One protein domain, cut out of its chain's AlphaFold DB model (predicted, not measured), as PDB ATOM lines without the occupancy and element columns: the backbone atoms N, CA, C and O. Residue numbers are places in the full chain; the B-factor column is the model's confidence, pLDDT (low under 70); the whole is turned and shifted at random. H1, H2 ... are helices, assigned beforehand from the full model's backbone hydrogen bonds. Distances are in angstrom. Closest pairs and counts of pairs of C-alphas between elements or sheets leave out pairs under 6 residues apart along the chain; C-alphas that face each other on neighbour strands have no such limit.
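What this domain is: This is residues 18 to 152 of the 479 residues of an uncharacterized protein of Chloroflexi bacterium (UniProt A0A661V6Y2). Two lobes of helices stand end to end: H1 to H5 make one, with H4 and H5 crossing H1 and H2 and H3 at the far end, and H6 to H9 make the other, round H8. The lobes meet where H1 packs across H8. The 135 printed residues hold nine named helices, H1 to H9, and no named strand: all helix, compact, radius of gyration of the C-alphas 16.1 A, spans 50 by 26 by 24 A.

How they stand to each other: H1, residues 18 to 25, touches residues 61 to 65 alone of H4, residues 57 to 70, at a steep tilt of 53 degrees; closest C-alphas Glu 21 and Pro 61, 4.7 A. It touches H5, residues 72 to 85, at Leu 23 and Trp 82, 7.1 A. H2, residues 29 to 38, and H3, residues 40 to 46, only just touch, with 3 pairs of C-alphas within 8 A, and only at the corner. H3 only just touches H4, with 3 pairs, closest Val 46 and Arg 63, 6.4 A. The hub, H8, residues 114 to 127, touches H1 at Ala 22 and Leu 118, 6.3 A, and H6, residues 87 to 94, at Leu 90 and Ala 123, 5.9 A. H7, residues 98 to 112, H8 and H9, residues 130 to 145, form an up-and-down bundle, each running against the one before. O i to N i+4 pairs are all within hydrogen-bond range in H1, H2, H3 and H6; H4, H5 and H8 have 8 of 10, H7 9 of 11, H9 8 of 12.

Where its parts are: H1 begins at C-alpha 18 (-25.116, 6.317, 26.447). H4 and H5 each measure 20.6 A, H9 20.4 A. H9 has a kink of 68 degrees near residue 139 and ends at C-alpha 145 (-33.465, 1.404, 19.802).

The domain as a whole: C-alphas 49 and 99, the farthest apart, are 51.2 A apart. The printed part has no cut, no link is long, and no printed residue is under 70.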
ATOM      1  N   GLU A  18     -23.960   7.196  26.222       82.31
ATOM      2  CA  GLU A  18     -25.116   6.317  26.447       82.31
ATOM      3  C   GLU A  18     -24.950   4.954  25.759       82.31
ATOM      4  O   GLU A  18     -25.273   3.914  26.332       82.31
ATOM      5  N   GLU A  19     -24.361   4.930  24.564       81.25
ATOM      6  CA  GLU A  19     -24.049   3.688  23.861       81.25
ATOM      7  C   GLU A  19     -22.917   2.913  24.555       81.25
ATOM      8  O   GLU A  19     -23.003   1.690  24.681       81.25
ATOM      9  N   ILE A  20     -21.889   3.601  25.073       83.75
ATOM     10  CA  ILE A  20     -20.819   2.970  25.870       83.75
ATOM     11  C   ILE A  20     -21.395   2.391  27.173       83.75
ATOM     12  O   ILE A  20     -21.018   1.293  27.584       83.75
ATOM     13  N   GLU A  21     -22.331   3.087  27.821       85.50
ATOM     14  CA  GLU A  21     -23.044   2.568  28.992       85.50
ATOM     15  C   GLU A  21     -23.821   1.290  28.652       85.50
ATOM     16  O   GLU A  21     -23.743   0.311  29.398       85.50
ATOM     17  N   ALA A  22     -24.505   1.264  27.507       82.31
ATOM     18  CA  ALA A  22     -25.225   0.092  27.025       82.31
ATOM     19  C   ALA A  22     -24.295  -1.092  26.703       82.31
ATOM     20  O   ALA A  22     -24.617  -2.230  27.050       82.31
ATOM     21  N   LEU A  23     -23.120  -0.829  26.114       87.06
ATOM     22  CA  LEU A  23     -22.076  -1.836  25.896       87.06
ATOM     23  C   LEU A  23     -21.667  -2.455  27.235       87.06
ATOM     24  O   LEU A  23     -21.720  -3.667  27.410       87.06
ATOM     25  N   ILE A  24     -21.319  -1.623  28.219       85.88
ATOM     26  CA  ILE A  24     -20.854  -2.083  29.535       85.88
ATOM     27  C   ILE A  24     -21.958  -2.834  30.290       85.88
ATOM     28  O   ILE A  24     -21.665  -3.795  31.000       85.88
ATOM     29  N   ALA A  25     -23.220  -2.427  30.139       84.62
ATOM     30  CA  ALA A  25     -24.360  -3.121  30.731       84.62
ATOM     31  C   ALA A  25     -24.546  -4.546  30.177       84.62
ATOM     32  O   ALA A  25     -25.078  -5.400  30.885       84.62
ATOM     33  N   GLY A  26     -24.084  -4.802  28.949       81.94
ATOM     34  CA  GLY A  26     -24.088  -6.119  28.312       81.94
ATOM     35  C   GLY A  26     -22.868  -6.999  28.592       81.94
ATOM     36  O   GLY A  26     -22.804  -8.098  28.053       81.94
ATOM     37  N   ILE A  27     -21.899  -6.544  29.396       87.81
ATOM     38  CA  ILE A  27     -20.748  -7.366  29.799       87.81
ATOM     39  C   ILE A  27     -21.083  -8.116  31.088       87.81
ATOM     40  O   ILE A  27     -21.536  -7.534  32.081       87.81
ATOM     41  N   ASP A  28     -20.762  -9.403  31.110       86.25
ATOM     42  CA  ASP A  28     -20.882 -10.256  32.277       86.25
ATOM     43  C   ASP A  28     -20.215  -9.654  33.523       86.25
ATOM     44  O   ASP A  28     -19.031  -9.292  33.558       86.25
ATOM     45  N   ARG A  29     -20.987  -9.593  34.613       86.81
ATOM     46  CA  ARG A  29     -20.554  -9.026  35.903       86.81
ATOM     47  C   ARG A  29     -19.234  -9.617  36.426       86.81
ATOM     48  O   ARG A  29     -18.455  -8.860  37.014       86.81
ATOM     49  N   PRO A  30     -18.932 -10.920  36.262       86.62
ATOM     50  CA  PRO A  30     -17.627 -11.476  36.618       86.62
ATOM     51  C   PRO A  30     -16.453 -10.841  35.857       86.62
ATOM     52  O   PRO A  30     -15.460 -10.489  36.491       86.62
ATOM     53  N   LEU A  31     -16.584 -10.602  34.549       85.12
ATOM     54  CA  LEU A  31     -15.522 -10.019  33.718       85.12
ATOM     55  C   LEU A  31     -15.226  -8.569  34.121       85.12
ATOM     56  O   LEU A  31     -14.069  -8.199  34.321       85.12
ATOM     57  N   ILE A  32     -16.270  -7.770  34.372       84.75
ATOM     58  CA  ILE A  32     -16.109  -6.402  34.895       84.75
ATOM     59  C   ILE A  32     -15.468  -6.423  36.292       84.75
ATOM     60  O   ILE A  32     -14.634  -5.580  36.632       84.75
ATOM     61  N   THR A  33     -15.844  -7.396  37.125       86.12
ATOM     62  CA  THR A  33     -15.280  -7.560  38.470       86.12
ATOM     63  C   THR A  33     -13.781  -7.846  38.407       86.12
ATOM     64  O   THR A  33     -13.015  -7.246  39.167       86.12
ATOM     65  N   ASP A  34     -13.356  -8.718  37.496       86.62
ATOM     66  CA  ASP A  34     -11.952  -9.070  37.297       86.62
ATOM     67  C   ASP A  34     -11.145  -7.915  36.685       86.62
ATOM     68  O   ASP A  34     -10.041  -7.627  37.161       86.62
ATOM     69  N   LEU A  35     -11.730  -7.152  35.755       86.25
ATOM     70  CA  LEU A  35     -11.154  -5.903  35.246       86.25
ATOM     71  C   LEU A  35     -10.876  -4.907  36.383       86.25
ATOM     72  O   LEU A  35      -9.762  -4.393  36.534       86.25
ATOM     73  N   VAL A  36     -11.875  -4.649  37.235       84.38
ATOM     74  CA  VAL A  36     -11.727  -3.733  38.375       84.38
ATOM     75  C   VAL A  36     -10.748  -4.302  39.402       84.38
ATOM     76  O   VAL A  36      -9.977  -3.554  39.997       84.38
ATOM     77  N   LYS A  37     -10.710  -5.620  39.612       86.50
ATOM     78  CA  LYS A  37      -9.769  -6.282  40.530       86.50
ATOM     79  C   LYS A  37      -8.311  -6.133  40.085       86.50
ATOM     80  O   LYS A  37      -7.436  -6.013  40.946       86.50
ATOM     81  N   HIS A  38      -8.054  -6.121  38.781       84.75
ATOM     82  CA  HIS A  38      -6.707  -6.100  38.207       84.75
ATOM     83  C   HIS A  38      -6.246  -4.725  37.710       84.75
ATOM     84  O   HIS A  38      -5.072  -4.570  37.380       84.75
ATOM     85  N   SER A  39      -7.108  -3.704  37.771       86.06
ATOM     86  CA  SER A  39      -6.749  -2.311  37.487       86.06
ATOM     87  C   SER A  39      -6.705  -1.451  38.762       86.06
ATOM     88  O   SER A  39      -7.742  -0.987  39.250       86.06
ATOM     89  N   PRO A  40      -5.503  -1.149  39.303       83.50
ATOM     90  CA  PRO A  40      -5.346  -0.261  40.458       83.50
ATOM     91  C   PRO A  40      -5.921   1.141  40.216       83.50
ATOM     92  O   PRO A  40      -6.320   1.822  41.160       83.50
ATOM     93  N   HIS A  41      -5.965   1.572  38.953       85.69
ATOM     94  CA  HIS A  41      -6.517   2.859  38.554       85.69
ATOM     95  C   HIS A  41      -8.045   2.890  38.702       85.69
ATOM     96  O   HIS A  41      -8.568   3.843  39.283       85.69
ATOM     97  N   LEU A  42      -8.758   1.849  38.250       83.88
ATOM     98  CA  LEU A  42     -10.219   1.775  38.373       83.88
ATOM     99  C   LEU A  42     -10.656   1.713  39.844       83.88
ATOM    100  O   LEU A  42     -11.606   2.387  40.233       83.88
ATOM    101  N   GLN A  43      -9.914   0.995  40.694       83.50
ATOM    102  CA  GLN A  43     -10.203   0.929  42.135       83.50
ATOM    103  C   GLN A  43     -10.002   2.266  42.855       83.50
ATOM    104  O   GLN A  43     -10.757   2.604  43.763       83.50
ATOM    105  N   ARG A  44      -8.957   3.018  42.491       82.88
ATOM    106  CA  ARG A  44      -8.595   4.255  43.198       82.88
ATOM    107  C   ARG A  44      -9.363   5.474  42.704       82.88
ATOM    108  O   ARG A  44      -9.656   6.346  43.516       82.88
ATOM    109  N   HIS A  45      -9.675   5.536  41.410       82.94
ATOM    110  CA  HIS A  45     -10.200   6.748  40.778       82.94
ATOM    111  C   HIS A  45     -11.654   6.622  40.308       82.94
ATOM    112  O   HIS A  45     -12.398   7.588  40.431       82.94
ATOM    113  N   VAL A  46     -12.091   5.441  39.854       81.44
ATOM    114  CA  VAL A  46     -13.452   5.241  39.311       81.44
ATOM    115  C   VAL A  46     -14.412   4.690  40.376       81.44
ATOM    116  O   VAL A  46     -15.544   5.162  40.526       81.44
ATOM    117  N   PHE A  47     -13.940   3.754  41.203       87.38
ATOM    118  CA  PHE A  47     -14.713   3.122  42.280       87.38
ATOM    119  C   PHE A  47     -14.062   3.286  43.667       87.38
ATOM    120  O   PHE A  47     -13.822   2.289  44.357       87.38
ATOM    121  N   PRO A  48     -13.795   4.525  44.126       84.44
ATOM    122  CA  PRO A  48     -13.121   4.749  45.399       84.44
ATOM    123  C   PRO A  48     -13.934   4.176  46.566       84.44
ATOM    124  O   PRO A  48     -15.117   4.474  46.726       84.44
ATOM    125  N   GLY A  49     -13.285   3.355  47.394       81.19
ATOM    126  CA  GLY A  49     -13.883   2.784  48.605       81.19
ATOM    127  C   GLY A  49     -14.776   1.556  48.388       81.19
ATOM    128  O   GLY A  49     -15.238   0.978  49.372       81.19
ATOM    129  N   PHE A  50     -14.983   1.107  47.146       84.50
ATOM    130  CA  PHE A  50     -15.730  -0.120  46.860       84.50
ATOM    131  C   PHE A  50     -14.802  -1.332  46.770       84.50
ATOM    132  O   PHE A  50     -13.691  -1.265  46.247       84.50
ATOM    133  N   ARG A  51     -15.268  -2.477  47.279       84.19
ATOM    134  CA  ARG A  51     -14.584  -3.757  47.049       84.19
ATOM    135  C   ARG A  51     -14.949  -4.252  45.645       84.19
ATOM    136  O   ARG A  51     -16.133  -4.193  45.322       84.19
ATOM    137  N   PRO A  52     -14.010  -4.821  44.863       81.25
ATOM    138  CA  PRO A  52     -14.311  -5.358  43.532       81.25
ATOM    139  C   PRO A  52     -15.476  -6.362  43.527       81.25
ATOM    140  O   PRO A  52     -16.286  -6.368  42.617       81.25
ATOM    141  N   SER A  53     -15.637  -7.145  44.598       80.62
ATOM    142  CA  SER A  53     -16.738  -8.107  44.749       80.62
ATOM    143  C   SER A  53     -18.093  -7.504  45.156       80.62
ATOM    144  O   SER A  53     -19.070  -8.237  45.286       80.62
ATOM    145  N   ARG A  54     -18.171  -6.193  45.422       83.50
ATOM    146  CA  ARG A  54     -19.394  -5.478  45.831       83.50
ATOM    147  C   ARG A  54     -19.452  -4.097  45.181       83.50
ATOM    148  O   ARG A  54     -19.475  -3.075  45.869       83.50
ATOM    149  N   LEU A  55     -19.434  -4.084  43.853       87.00
ATOM    150  CA  LEU A  55     -19.601  -2.861  43.079       87.00
ATOM    151  C   LEU A  55     -21.078  -2.422  43.059       87.00
ATOM    152  O   LEU A  55     -21.974  -3.270  43.052       87.00
ATOM    153  N   PRO A  56     -21.355  -1.107  43.059       86.50
ATOM    154  CA  PRO A  56     -22.703  -0.583  42.893       86.50
ATOM    155  C   PRO A  56     -23.114  -0.723  41.422       86.50
ATOM    156  O   PRO A  56     -22.911   0.201  40.643       86.50
ATOM    157  N   TRP A  57     -23.655  -1.881  41.035       84.88
ATOM    158  CA  TRP A  57     -23.889  -2.258  39.629       84.88
ATOM    159  C   TRP A  57     -24.705  -1.250  38.808       84.88
ATOM    160  O   TRP A  57     -24.422  -1.083  37.631       84.88
ATOM    161  N   SER A  58     -25.625  -0.502  39.420       84.81
ATOM    162  CA  SER A  58     -26.359   0.581  38.745       84.81
ATOM    163  C   SER A  58     -25.497   1.799  38.385       84.81
ATOM    164  O   SER A  58     -25.878   2.596  37.540       84.81
ATOM    165  N   GLN A  59     -24.338   1.965  39.023       85.19
ATOM    166  CA  GLN A  59     -23.387   3.053  38.770       85.19
ATOM    167  C   GLN A  59     -22.143   2.581  38.011       85.19
ATOM    168  O   GLN A  59     -21.270   3.396  37.721       85.19
ATOM    169  N   VAL A  60     -22.019   1.280  37.738       86.31
ATOM    170  CA  VAL A  60     -20.849   0.716  37.059       86.31
ATOM    171  C   VAL A  60     -20.798   1.144  35.586       86.31
ATOM    172  O   VAL A  60     -19.777   1.731  35.224       86.31
ATOM    173  N   PRO A  61     -21.868   0.975  34.779       87.31
ATOM    174  CA  PRO A  61     -21.893   1.456  33.398       87.31
ATOM    175  C   PRO A  61     -21.571   2.952  33.239       87.31
ATOM    176  O   PRO A  61     -20.595   3.254  32.555       87.31
ATOM    177  N   PRO A  62     -22.236   3.896  33.943       85.94
ATOM    178  CA  PRO A  62     -21.982   5.328  33.741       85.94
ATOM    179  C   PRO A  62     -20.598   5.787  34.203       85.94
ATOM    180  O   PRO A  62     -20.025   6.736  33.670       85.94
ATOM    181  N   ARG A  63     -20.017   5.129  35.213       86.38
ATOM    182  CA  ARG A  63     -18.670   5.473  35.691       86.38
ATOM    183  C   ARG A  63     -17.577   4.953  34.769       86.38
ATOM    184  O   ARG A  63     -16.581   5.644  34.580       86.38
ATOM    185  N   LEU A  64     -17.752   3.752  34.223       85.25
ATOM    186  CA  LEU A  64     -16.820   3.193  33.252       85.25
ATOM    187  C   LEU A  64     -16.938   3.907  31.900       85.25
ATOM    188  O   LEU A  64     -15.907   4.219  31.321       85.25
ATOM    189  N   ALA A  65     -18.142   4.279  31.458       85.75
ATOM    190  CA  ALA A  65     -18.333   5.045  30.227       85.75
ATOM    191  C   ALA A  65     -17.602   6.402  30.259       85.75
ATOM    192  O   ALA A  65     -16.855   6.727  29.339       85.75
ATOM    193  N   ARG A  66     -17.700   7.145  31.371       85.94
ATOM    194  CA  ARG A  66     -16.937   8.395  31.575       85.94
ATOM    195  C   ARG A  66     -15.425   8.186  31.632       85.94
ATOM    196  O   ARG A  66     -14.660   9.064  31.248       85.94
ATOM    197  N   GLU A  67     -14.962   7.055  32.156       85.56
ATOM    198  CA  GLU A  67     -13.528   6.741  32.179       85.56
ATOM    199  C   GLU A  67     -12.998   6.469  30.766       85.56
ATOM    200  O   GLU A  67     -11.884   6.867  30.440       85.56
ATOM    201  N   VAL A  68     -13.802   5.817  29.927       85.56
ATOM    202  CA  VAL A  68     -13.474   5.531  28.526       85.56
ATOM    203  C   VAL A  68     -13.479   6.800  27.684       85.56
ATOM    204  O   VAL A  68     -12.578   6.989  26.876       85.56
ATOM    205  N   GLU A  69     -14.411   7.720  27.934       85.00
ATOM    206  CA  GLU A  69     -14.418   9.048  27.309       85.00
ATOM    207  C   GLU A  69     -13.108   9.815  27.587       85.00
ATOM    208  O   GLU A  69     -12.532  10.441  26.699       85.00
ATOM    209  N   ASN A  70     -12.583   9.709  28.812       83.62
ATOM    210  CA  ASN A  70     -11.307  10.319  29.198       83.62
ATOM    211  C   ASN A  70     -10.075   9.519  28.736       83.62
ATOM    212  O   ASN A  70      -8.960  10.048  28.733       83.62
ATOM    213  N   ASN A  71     -10.247   8.244  28.378       85.31
ATOM    214  CA  ASN A  71      -9.176   7.351  27.957       85.31
ATOM    215  C   ASN A  71      -9.663   6.366  26.874       85.31
ATOM    216  O   ASN A  71      -9.957   5.204  27.183       85.31
ATOM    217  N   PRO A  72      -9.698   6.801  25.601       81.31
ATOM    218  CA  PRO A  72     -10.286   6.023  24.510       81.31
ATOM    219  C   PRO A  72      -9.555   4.704  24.240       81.31
ATOM    220  O   PRO A  72     -10.154   3.770  23.722       81.31
ATOM    221  N   ALA A  73      -8.291   4.564  24.663       79.31
ATOM    222  CA  ALA A  73      -7.531   3.320  24.516       79.31
ATOM    223  C   ALA A  73      -8.118   2.137  25.315       79.31
ATOM    224  O   ALA A  73      -7.758   0.997  25.057       79.31
ATOM    225  N   ARG A  74      -9.007   2.393  26.286       81.56
ATOM    226  CA  ARG A  74      -9.702   1.349  27.060       81.56
ATOM    227  C   ARG A  74     -11.013   0.888  26.434       81.56
ATOM    228  O   ARG A  74     -11.628  -0.041  26.952       81.56
ATOM    229  N   PHE A  75     -11.468   1.557  25.377       82.94
ATOM    230  CA  PHE A  75     -12.679   1.158  24.670       82.94
ATOM    231  C   PHE A  75     -12.493  -0.217  24.018       82.94
ATOM    232  O   PHE A  75     -13.336  -1.088  24.200       82.94
ATOM    233  N   ASP A  76     -11.347  -0.445  23.370       83.69
ATOM    234  CA  ASP A  76     -11.030  -1.723  22.720       83.69
ATOM    235  C   ASP A  76     -11.019  -2.893  23.722       83.69
ATOM    236  O   ASP A  76     -11.614  -3.935  23.455       83.69
ATOM    237  N   ASP A  77     -10.451  -2.690  24.919       83.88
ATOM    238  CA  ASP A  77     -10.464  -3.691  25.996       83.88
ATOM    239  C   ASP A  77     -11.905  -4.063  26.413       83.88
ATOM    240  O   ASP A  77     -12.210  -5.227  26.680       83.88
ATOM    241  N   LEU A  78     -12.814  -3.078  26.481       84.19
ATOM    242  CA  LEU A  78     -14.223  -3.302  26.832       84.19
ATOM    243  C   LEU A  78     -14.987  -4.025  25.730       84.19
ATOM    244  O   LEU A  78     -15.809  -4.883  26.042       84.19
ATOM    245  N   VAL A  79     -14.696  -3.718  24.467       85.50
ATOM    246  CA  VAL A  79     -15.261  -4.438  23.322       85.50
ATOM    247  C   VAL A  79     -14.791  -5.894  23.324       85.50
ATOM    248  O   VAL A  79     -15.612  -6.788  23.142       85.50
ATOM    249  N   GLU A  80     -13.516  -6.173  23.610       86.44
ATOM    250  CA  GLU A  80     -13.016  -7.553  23.730       86.44
ATOM    251  C   GLU A  80     -13.694  -8.330  24.868       86.44
ATOM    252  O   GLU A  80     -14.082  -9.485  24.686       86.44
ATOM    253  N   MET A  81     -13.901  -7.700  26.028       84.88
ATOM    254  CA  MET A  81     -14.645  -8.322  27.132       84.88
ATOM    255  C   MET A  81     -16.122  -8.531  26.801       84.88
ATOM    256  O   MET A  81     -16.706  -9.525  27.230       84.88
ATOM    257  N   TRP A  82     -16.729  -7.616  26.046       90.12
ATOM    258  CA  TRP A  82     -18.105  -7.760  25.588       90.12
ATOM    259  C   TRP A  82     -18.251  -8.926  24.608       90.12
ATOM    260  O   TRP A  82     -19.161  -9.735  24.773       90.12
ATOM    261  N   ILE A  83     -17.315  -9.066  23.661       88.06
ATOM    262  CA  ILE A  83     -17.250 -10.198  22.724       88.06
ATOM    263  C   ILE A  83     -17.131 -11.517  23.490       88.06
ATOM    264  O   ILE A  83     -17.897 -12.439  23.235       88.06
ATOM    265  N   ALA A  84     -16.228 -11.593  24.473       85.88
ATOM    266  CA  ALA A  84     -16.057 -12.793  25.297       85.88
ATOM    267  C   ALA A  84     -17.307 -13.140  26.129       85.88
ATOM    268  O   ALA A  84     -17.527 -14.302  26.455       85.88
ATOM    269  N   SER A  85     -18.114 -12.139  26.486       86.19
ATOM    270  CA  SER A  85     -19.357 -12.317  27.240       86.19
ATOM    271  C   SER A  85     -20.549 -12.728  26.372       86.19
ATOM    272  O   SER A  85     -21.530 -13.228  26.910       86.19
ATOM    273  N   ASN A  86     -20.498 -12.476  25.062       87.81
ATOM    274  CA  ASN A  86     -21.633 -12.617  24.144       87.81
ATOM    275  C   ASN A  86     -21.263 -13.458  22.907       87.81
ATOM    276  O   ASN A  86     -21.796 -13.235  21.822       87.81
ATOM    277  N   GLU A  87     -20.347 -14.421  23.065       87.62
ATOM    278  CA  GLU A  87     -19.849 -15.282  21.978       87.62
ATOM    279  C   GLU A  87     -20.999 -16.018  21.266       87.62
ATOM    280  O   GLU A  87     -21.089 -15.972  20.044       87.62
ATOM    281  N   GLU A  88     -21.954 -16.573  22.021       85.62
ATOM    282  CA  GLU A  88     -23.129 -17.266  21.464       85.62
ATOM    283  C   GLU A  88     -24.020 -16.344  20.612       85.62
ATOM    284  O   GLU A  88     -24.491 -16.740  19.550       85.62
ATOM    285  N   LEU A  89     -24.228 -15.094  21.049       86.69
ATOM    286  CA  LEU A  89     -25.022 -14.107  20.309       86.69
ATOM    287  C   LEU A  89     -24.319 -13.683  19.011       86.69
ATOM    288  O   LEU A  89     -24.972 -13.466  17.990       86.69
ATOM    289  N   LEU A  90     -22.991 -13.553  19.045       86.56
ATOM    290  CA  LEU A  90     -22.184 -13.219  17.872       86.56
ATOM    291  C   LEU A  90     -22.166 -14.357  16.850       86.56
ATOM    292  O   LEU A  90     -22.268 -14.080  15.657       86.56
ATOM    293  N   ASP A  91     -22.094 -15.608  17.305       86.88
ATOM    294  CA  ASP A  91     -22.189 -16.783  16.438       86.88
ATOM    295  C   ASP A  91     -23.570 -16.864  15.765       86.88
ATOM    296  O   ASP A  91     -23.655 -17.024  14.546       86.88
ATOM    297  N   GLU A  92     -24.657 -16.663  16.523       86.25
ATOM    298  CA  GLU A  92     -26.011 -16.630  15.954       86.25
ATOM    299  C   GLU A  92     -26.181 -15.489  14.940       86.25
ATOM    300  O   GLU A  92     -26.826 -15.675  13.906       86.25
ATOM    301  N   ILE A  93     -25.575 -14.322  15.189       86.31
ATOM    302  CA  ILE A  93     -25.627 -13.193  14.257       86.31
ATOM    303  C   ILE A  93     -24.793 -13.451  13.007       86.31
ATOM    304  O   ILE A  93     -25.265 -13.147  11.908       86.31
ATOM    305  N   ALA A  94     -23.610 -14.052  13.135       85.56
ATOM    306  CA  ALA A  94     -22.744 -14.397  12.010       85.56
ATOM    307  C   ALA A  94     -23.460 -15.288  10.977       85.56
ATOM    308  O   ALA A  94     -23.269 -15.114   9.768       85.56
ATOM    309  N   ASP A  95     -24.357 -16.158  11.441       85.19
ATOM    310  CA  ASP A  95     -25.141 -17.072  10.607       85.19
ATOM    311  C   ASP A  95     -26.382 -16.429   9.950       85.19
ATOM    312  O   ASP A  95     -27.026 -17.056   9.101       85.19
ATOM    313  N   ILE A  96     -26.714 -15.167  10.259       85.62
ATOM    314  CA  ILE A  96     -27.903 -14.502   9.702       85.62
ATOM    315  C   ILE A  96     -27.724 -14.220   8.199       85.62
ATOM    316  O   ILE A  96     -26.806 -13.486   7.806       85.62
ATOM    317  N   PRO A  97     -28.629 -14.710   7.330       85.38
ATOM    318  CA  PRO A  97     -28.674 -14.316   5.931       85.38
ATOM    319  C   PRO A  97     -29.159 -12.869   5.786       85.38
ATOM    320  O   PRO A  97     -30.230 -12.480   6.251       85.38
ATOM    321  N   THR A  98     -28.398 -12.070   5.041       82.44
ATOM    322  CA  THR A  98     -28.665 -10.633   4.849       82.44
ATOM    323  C   THR A  98     -29.979 -10.323   4.121       82.44
ATOM    324  O   THR A  98     -30.438  -9.188   4.152       82.44
ATOM    325  N   GLU A  99     -30.588 -11.306   3.451       80.94
ATOM    326  CA  GLU A  99     -31.818 -11.116   2.668       80.94
ATOM    327  C   GLU A  99     -33.071 -10.975   3.549       80.94
ATOM    328  O   GLU A  99     -34.046 -10.366   3.109       80.94
ATOM    329  N   HIS A 100     -33.056 -11.496   4.785       83.06
ATOM    330  CA  HIS A 100     -34.201 -11.493   5.720       83.06
ATOM    331  C   HIS A 100     -33.823 -10.918   7.093       83.06
ATOM    332  O   HIS A 100     -34.390 -11.278   8.123       83.06
ATOM    333  N   LEU A 101     -32.857  -9.994   7.100       84.19
ATOM    334  CA  LEU A 101     -32.241  -9.443   8.307       84.19
ATOM    335  C   LEU A 101     -33.273  -8.962   9.346       84.19
ATOM    336  O   LEU A 101     -33.136  -9.263  10.522       84.19
ATOM    337  N   ARG A 102     -34.329  -8.254   8.919       82.94
ATOM    338  CA  ARG A 102     -35.349  -7.687   9.825       82.94
ATOM    339  C   ARG A 102     -36.231  -8.748  10.490       82.94
ATOM    340  O   ARG A 102     -36.518  -8.628  11.675       82.94
ATOM    341  N   GLU A 103     -36.641  -9.775   9.746       84.75
ATOM    342  CA  GLU A 103     -37.470 -10.872  10.270       84.75
ATOM    343  C   GLU A 103     -36.668 -11.721  11.259       84.75
ATOM    344  O   GLU A 103     -37.117 -11.977  12.372       84.75
ATOM    345  N   ILE A 104     -35.428 -12.055  10.898       85.00
ATOM    346  CA  ILE A 104     -34.547 -12.856  11.749       85.00
ATOM    347  C   ILE A 104     -34.151 -12.073  13.005       85.00
ATOM    348  O   ILE A 104     -34.093 -12.646  14.087       85.00
ATOM    349  N   LEU A 105     -33.959 -10.754  12.913       84.75
ATOM    350  CA  LEU A 105     -33.724  -9.913  14.089       84.75
ATOM    351  C   LEU A 105     -34.932  -9.825  15.019       84.75
ATOM    352  O   LEU A 105     -34.748  -9.800  16.234       84.75
ATOM    353  N   ALA A 106     -36.155  -9.814  14.484       83.94
ATOM    354  CA  ALA A 106     -37.355  -9.887  15.310       83.94
ATOM    355  C   ALA A 106     -37.427 -11.224  16.074       83.94
ATOM    356  O   ALA A 106     -37.746 -11.233  17.263       83.94
ATOM    357  N   GLU A 107     -37.065 -12.341  15.436       85.25
ATOM    358  CA  GLU A 107     -36.962 -13.654  16.090       85.25
ATOM    359  C   GLU A 107     -35.849 -13.697  17.150       85.25
ATOM    360  O   GLU A 107     -36.044 -14.221  18.249       85.25
ATOM    361  N   LEU A 108     -34.694 -13.096  16.858       85.81
ATOM    362  CA  LEU A 108     -33.544 -13.052  17.760       85.81
ATOM    363  C   LEU A 108     -33.847 -12.205  19.005       85.81
ATOM    364  O   LEU A 108     -33.594 -12.634  20.131       85.81
ATOM    365  N   LEU A 109     -34.501 -11.054  18.831       85.50
ATOM    366  CA  LEU A 109     -35.008 -10.235  19.937       85.50
ATOM    367  C   LEU A 109     -36.111 -10.940  20.730       85.50
ATOM    368  O   LEU A 109     -36.172 -10.795  21.950       85.50
ATOM    369  N   ALA A 110     -36.965 -11.728  20.073       82.94
ATOM    370  CA  ALA A 110     -37.959 -12.544  20.764       82.94
ATOM    371  C   ALA A 110     -37.303 -13.622  21.645       82.94
ATOM    372  O   ALA A 110     -37.802 -13.927  22.728       82.94
ATOM    373  N   ARG A 111     -36.168 -14.179  21.207       83.94
ATOM    374  CA  ARG A 111     -35.447 -15.244  21.912       83.94
ATOM    375  C   ARG A 111     -34.596 -14.739  23.077       83.94
ATOM    376  O   ARG A 111     -34.666 -15.309  24.163       83.94
ATOM    377  N   TYR A 112     -33.816 -13.681  22.861       81.81
ATOM    378  CA  TYR A 112     -32.941 -13.088  23.883       81.81
ATOM    379  C   TYR A 112     -33.661 -12.084  24.787       81.81
ATOM    380  O   TYR A 112     -33.122 -11.684  25.817       81.81
ATOM    381  N   GLY A 113     -34.889 -11.703  24.434       81.56
ATOM    382  CA  GLY A 113     -35.701 -10.747  25.166       81.56
ATOM    383  C   GLY A 113     -35.539  -9.329  24.627       81.56
ATOM    384  O   GLY A 113     -34.437  -8.834  24.395       81.56
ATOM    385  N   VAL A 114     -36.671  -8.642  24.491       79.94
ATOM    386  CA  VAL A 114     -36.760  -7.266  23.977       79.94
ATOM    387  C   VAL A 114     -35.976  -6.266  24.846       79.94
ATOM    388  O   VAL A 114     -35.514  -5.233  24.365       79.94
ATOM    389  N   GLU A 115     -35.766  -6.594  26.122       78.06
ATOM    390  CA  GLU A 115     -34.954  -5.816  27.066       78.06
ATOM    391  C   GLU A 115     -33.456  -5.813  26.703       78.06
ATOM    392  O   GLU A 115     -32.748  -4.853  27.003       78.06
ATOM    393  N   ASN A 116     -32.984  -6.835  25.980       83.75
ATOM    394  CA  ASN A 116     -31.592  -6.979  25.545       83.75
ATOM    395  C   ASN A 116     -31.337  -6.396  24.143       83.75
ATOM    396  O   ASN A 116     -30.296  -6.646  23.537       83.75
ATOM    397  N   ARG A 117     -32.250  -5.561  23.622       85.38
ATOM    398  CA  ARG A 117     -32.152  -4.944  22.284       85.38
ATOM    399  C   ARG A 117     -30.830  -4.219  22.019       85.38
ATOM    400  O   ARG A 117     -30.282  -4.304  20.925       85.38
ATOM    401  N   LEU A 118     -30.276  -3.568  23.042       83.62
ATOM    402  CA  LEU A 118     -29.001  -2.855  22.938       83.62
ATOM    403  C   LEU A 118     -27.806  -3.812  22.809       83.62
ATOM    404  O   LEU A 118     -26.833  -3.473  22.145       83.62
ATOM    405  N   GLN A 119     -27.884  -5.015  23.384       85.44
ATOM    406  CA  GLN A 119     -26.852  -6.044  23.219       85.44
ATOM    407  C   GLN A 119     -26.860  -6.592  21.789       85.44
ATOM    408  O   GLN A 119     -25.806  -6.709  21.174       85.44
ATOM    409  N   VAL A 120     -28.047  -6.838  21.224       86.38
ATOM    410  CA  VAL A 120     -28.205  -7.259  19.820       86.38
ATOM    411  C   VAL A 120     -27.701  -6.174  18.860       86.38
ATOM    412  O   VAL A 120     -26.994  -6.474  17.901       86.38
ATOM    413  N   LEU A 121     -27.984  -4.899  19.146       87.00
ATOM    414  CA  LEU A 121     -27.467  -3.769  18.370       87.00
ATOM    415  C   LEU A 121     -25.932  -3.692  18.407       87.00
ATOM    416  O   LEU A 121     -25.299  -3.480  17.372       87.00
ATOM    417  N   TRP A 122     -25.321  -3.908  19.574       86.00
ATOM    418  CA  TRP A 122     -23.864  -3.966  19.710       86.00
ATOM    419  C   TRP A 122     -23.248  -5.155  18.972       86.00
ATOM    420  O   TRP A 122     -22.231  -4.994  18.297       86.00
ATOM    421  N   ALA A 123     -23.896  -6.315  19.018       86.12
ATOM    422  CA  ALA A 123     -23.472  -7.495  18.283       86.12
ATOM    423  C   ALA A 123     -23.444  -7.249  16.760       86.12
ATOM    424  O   ALA A 123     -22.457  -7.564  16.095       86.12
ATOM    425  N   LEU A 124     -24.483  -6.599  16.220       86.00
ATOM    426  CA  LEU A 124     -24.558  -6.213  14.805       86.00
ATOM    427  C   LEU A 124     -23.484  -5.189  14.415       86.00
ATOM    428  O   LEU A 124     -22.923  -5.267  13.324       86.00
ATOM    429  N   ARG A 125     -23.171  -4.240  15.308       85.31
ATOM    430  CA  ARG A 125     -22.089  -3.267  15.093       85.31
ATOM    431  C   ARG A 125     -20.713  -3.941  15.039       85.31
ATOM    432  O   ARG A 125     -19.865  -3.502  14.267       85.31
ATOM    433  N   ILE A 126     -20.499  -5.002  15.819       86.12
ATOM    434  CA  ILE A 126     -19.220  -5.729  15.914       86.12
ATOM    435  C   ILE A 126     -19.005  -6.708  14.749       86.12
ATOM    436  O   ILE A 126     -17.866  -6.888  14.320       86.12
ATOM    437  N   ASP A 127     -20.073  -7.303  14.211       83.31
ATOM    438  CA  ASP A 127     -20.028  -8.289  13.116       83.31
ATOM    439  C   ASP A 127     -19.336  -7.767  11.835       83.31
ATOM    440  O   ASP A 127     -18.678  -8.521  11.117       83.31
ATOM    441  N   GLY A 128     -19.412  -6.458  11.568       78.31
ATOM    442  CA  GLY A 128     -18.587  -5.794  10.552       78.31
ATOM    443  C   GLY A 128     -18.904  -6.130   9.086       78.31
ATOM    444  O   GLY A 128     -18.236  -5.597   8.198       78.31
ATOM    445  N   ARG A 129     -19.910  -6.967   8.781       85.06
ATOM    446  CA  ARG A 129     -20.345  -7.216   7.393       85.06
ATOM    447  C   ARG A 129     -20.948  -5.953   6.771       85.06
ATOM    448  O   ARG A 129     -21.883  -5.372   7.313       85.06
ATOM    449  N   GLU A 130     -20.468  -5.587   5.581       83.00
ATOM    450  CA  GLU A 130     -20.828  -4.347   4.864       83.00
ATOM    451  C   GLU A 130     -22.347  -4.161   4.719       83.00
ATOM    452  O   GLU A 130     -22.876  -3.119   5.077       83.00
ATOM    453  N   LYS A 131     -23.077  -5.215   4.339       82.50
ATOM    454  CA  LYS A 131     -24.545  -5.181   4.209       82.50
ATOM    455  C   LYS A 131     -25.294  -4.932   5.524       82.50
ATOM    456  O   LYS A 131     -26.399  -4.403   5.503       82.50
ATOM    457  N   ILE A 132     -24.736  -5.363   6.658       83.56
ATOM    458  CA  ILE A 132     -25.331  -5.126   7.981       83.56
ATOM    459  C   ILE A 132     -25.057  -3.688   8.411       83.56
ATOM    460  O   ILE A 132     -25.962  -3.032   8.911       83.56
ATOM    461  N   GLN A 133     -23.858  -3.173   8.136       84.12
ATOM    462  CA  GLN A 133     -23.522  -1.768   8.379       84.12
ATOM    463  C   GLN A 133     -24.373  -0.827   7.512       84.12
ATOM    464  O   GLN A 133     -24.974   0.099   8.044       84.12
ATOM    465  N   GLU A 134     -24.546  -1.129   6.221       83.94
ATOM    466  CA  GLU A 134     -25.467  -0.402   5.332       83.94
ATOM    467  C   GLU A 134     -26.908  -0.409   5.871       83.94
ATOM    468  O   GLU A 134     -27.602   0.603   5.810       83.94
ATOM    469  N   ALA A 135     -27.371  -1.534   6.429       82.00
ATOM    470  CA  ALA A 135     -28.702  -1.630   7.023       82.00
ATOM    471  C   ALA A 135     -28.825  -0.833   8.336       82.00
ATOM    472  O   ALA A 135     -29.859  -0.202   8.564       82.00
ATOM    473  N   LEU A 136     -27.785  -0.837   9.179       84.38
ATOM    474  CA  LEU A 136     -27.704  -0.021  10.397       84.38
ATOM    475  C   LEU A 136     -27.748   1.474  10.066       84.38
ATOM    476  O   LEU A 136     -28.536   2.196  10.677       84.38
ATOM    477  N   GLU A 137     -26.984   1.913   9.062       83.00
ATOM    478  CA  GLU A 137     -26.986   3.292   8.555       83.00
ATOM    479  C   GLU A 137     -28.315   3.676   7.883       83.00
ATOM    480  O   GLU A 137     -28.735   4.829   7.948       83.00
ATOM    481  N   ALA A 138     -29.024   2.712   7.288       83.38
ATOM    482  CA  ALA A 138     -30.342   2.909   6.681       83.38
ATOM    483  C   ALA A 138     -31.508   2.981   7.693       83.38
ATOM    484  O   ALA A 138     -32.669   2.972   7.277       83.38
ATOM    485  N   GLY A 139     -31.224   3.043   9.001       82.38
ATOM    486  CA  GLY A 139     -32.222   3.248  10.059       82.38
ATOM    487  C   GLY A 139     -32.578   2.001  10.874       82.38
ATOM    488  O   GLY A 139     -33.404   2.085  11.778       82.38
ATOM    489  N   LEU A 140     -31.945   0.845  10.629       82.19
ATOM    490  CA  LEU A 140     -32.161  -0.353  11.457       82.19
ATOM    491  C   LEU A 140     -31.707  -0.137  12.909       82.19
ATOM    492  O   LEU A 140     -32.300  -0.697  13.826       82.19
ATOM    493  N   ALA A 141     -30.673   0.681  13.128       80.62
ATOM    494  CA  ALA A 141     -30.226   1.032  14.473       80.62
ATOM    495  C   ALA A 141     -31.322   1.777  15.258       80.62
ATOM    496  O   ALA A 141     -31.572   1.432  16.410       80.62
ATOM    497  N   GLU A 142     -32.008   2.724  14.607       81.75
ATOM    498  CA  GLU A 142     -33.138   3.467  15.181       81.75
ATOM    499  C   GLU A 142     -34.338   2.542  15.424       81.75
ATOM    500  O   GLU A 142     -34.922   2.556  16.503       81.75
ATOM    501  N   GLU A 143     -34.647   1.642  14.481       81.88
ATOM    502  CA  GLU A 143     -35.711   0.645  14.662       81.88
ATOM    503  C   GLU A 143     -35.436  -0.313  15.840       81.88
ATOM    504  O   GLU A 143     -36.371  -0.763  16.494       81.88
ATOM    505  N   ILE A 144     -34.182  -0.649  16.149       81.94
ATOM    506  CA  ILE A 144     -33.864  -1.514  17.301       81.94
ATOM    507  C   ILE A 144     -33.866  -0.718  18.617       81.94
ATOM    508  O   ILE A 144     -34.215  -1.274  19.662       81.94
ATOM    509  N   SER A 145     -33.481   0.563  18.599       79.38
ATOM    510  CA  SER A 145     -33.465   1.404  19.802       79.38
ATOM    511  C   SER A 145     -34.846   1.925  20.197       79.38
ATOM    512  O   SER A 145     -35.114   2.058  21.396       79.38
ATOM    513  N   ASP A 146     -35.711   2.194  19.217       83.25
ATOM    514  CA  ASP A 146     -37.028   2.788  19.426       83.25
ATOM    515  C   ASP A 146     -38.030   1.786  20.002       83.25
ATOM    516  O   ASP A 146     -38.346   0.749  19.420       83.25
ATOM    517  N   GLU A 147     -38.626   2.153  21.136       73.94
ATOM    518  CA  GLU A 147     -39.594   1.319  21.864       73.94
ATOM    519  C   GLU A 147     -40.917   1.116  21.118       73.94
ATOM    520  O   GLU A 147     -41.687   0.218  21.448       73.94
ATOM    521  N   THR A 148     -41.184   1.941  20.104       76.12
ATOM    522  CA  THR A 148     -42.416   1.903  19.300       76.12
ATOM    523  C   THR A 148     -42.194   1.350  17.895       76.12
ATOM    524  O   THR A 148     -43.088   1.430  17.049       76.12
ATOM    525  N   SER A 149     -41.016   0.788  17.616       82.88
ATOM    526  CA  SER A 149     -40.693   0.329  16.272       82.88
ATOM    527  C   SER A 149     -41.523  -0.887  15.848       82.88
ATOM    528  O   SER A 149     -41.948  -1.731  16.644       82.88
ATOM    529  N   HIS A 150     -41.717  -1.006  14.534       81.88
ATOM    530  CA  HIS A 150     -42.389  -2.154  13.933       81.88
ATOM    531  C   HIS A 150     -41.647  -3.470  14.217       81.88
ATOM    532  O   HIS A 150     -42.279  -4.504  14.421       81.88
ATOM    533  N   LEU A 151     -40.314  -3.428  14.274       81.50
ATOM    534  CA  LEU A 151     -39.467  -4.587  14.539       81.50
ATOM    535  C   LEU A 151     -39.664  -5.098  15.974       81.50
ATOM    536  O   LEU A 151     -39.780  -6.303  16.197       81.50
ATOM    537  N   LEU A 152     -39.809  -4.185  16.937       79.75
ATOM    538  CA  LEU A 152     -40.107  -4.518  18.328       79.75
ATOM    539  C   LEU A 152     -41.518  -5.106  18.476       79.75
ATOM    540  O   LEU A 152     -41.709  -6.098  19.180       79.75
TER     541      LEU A 152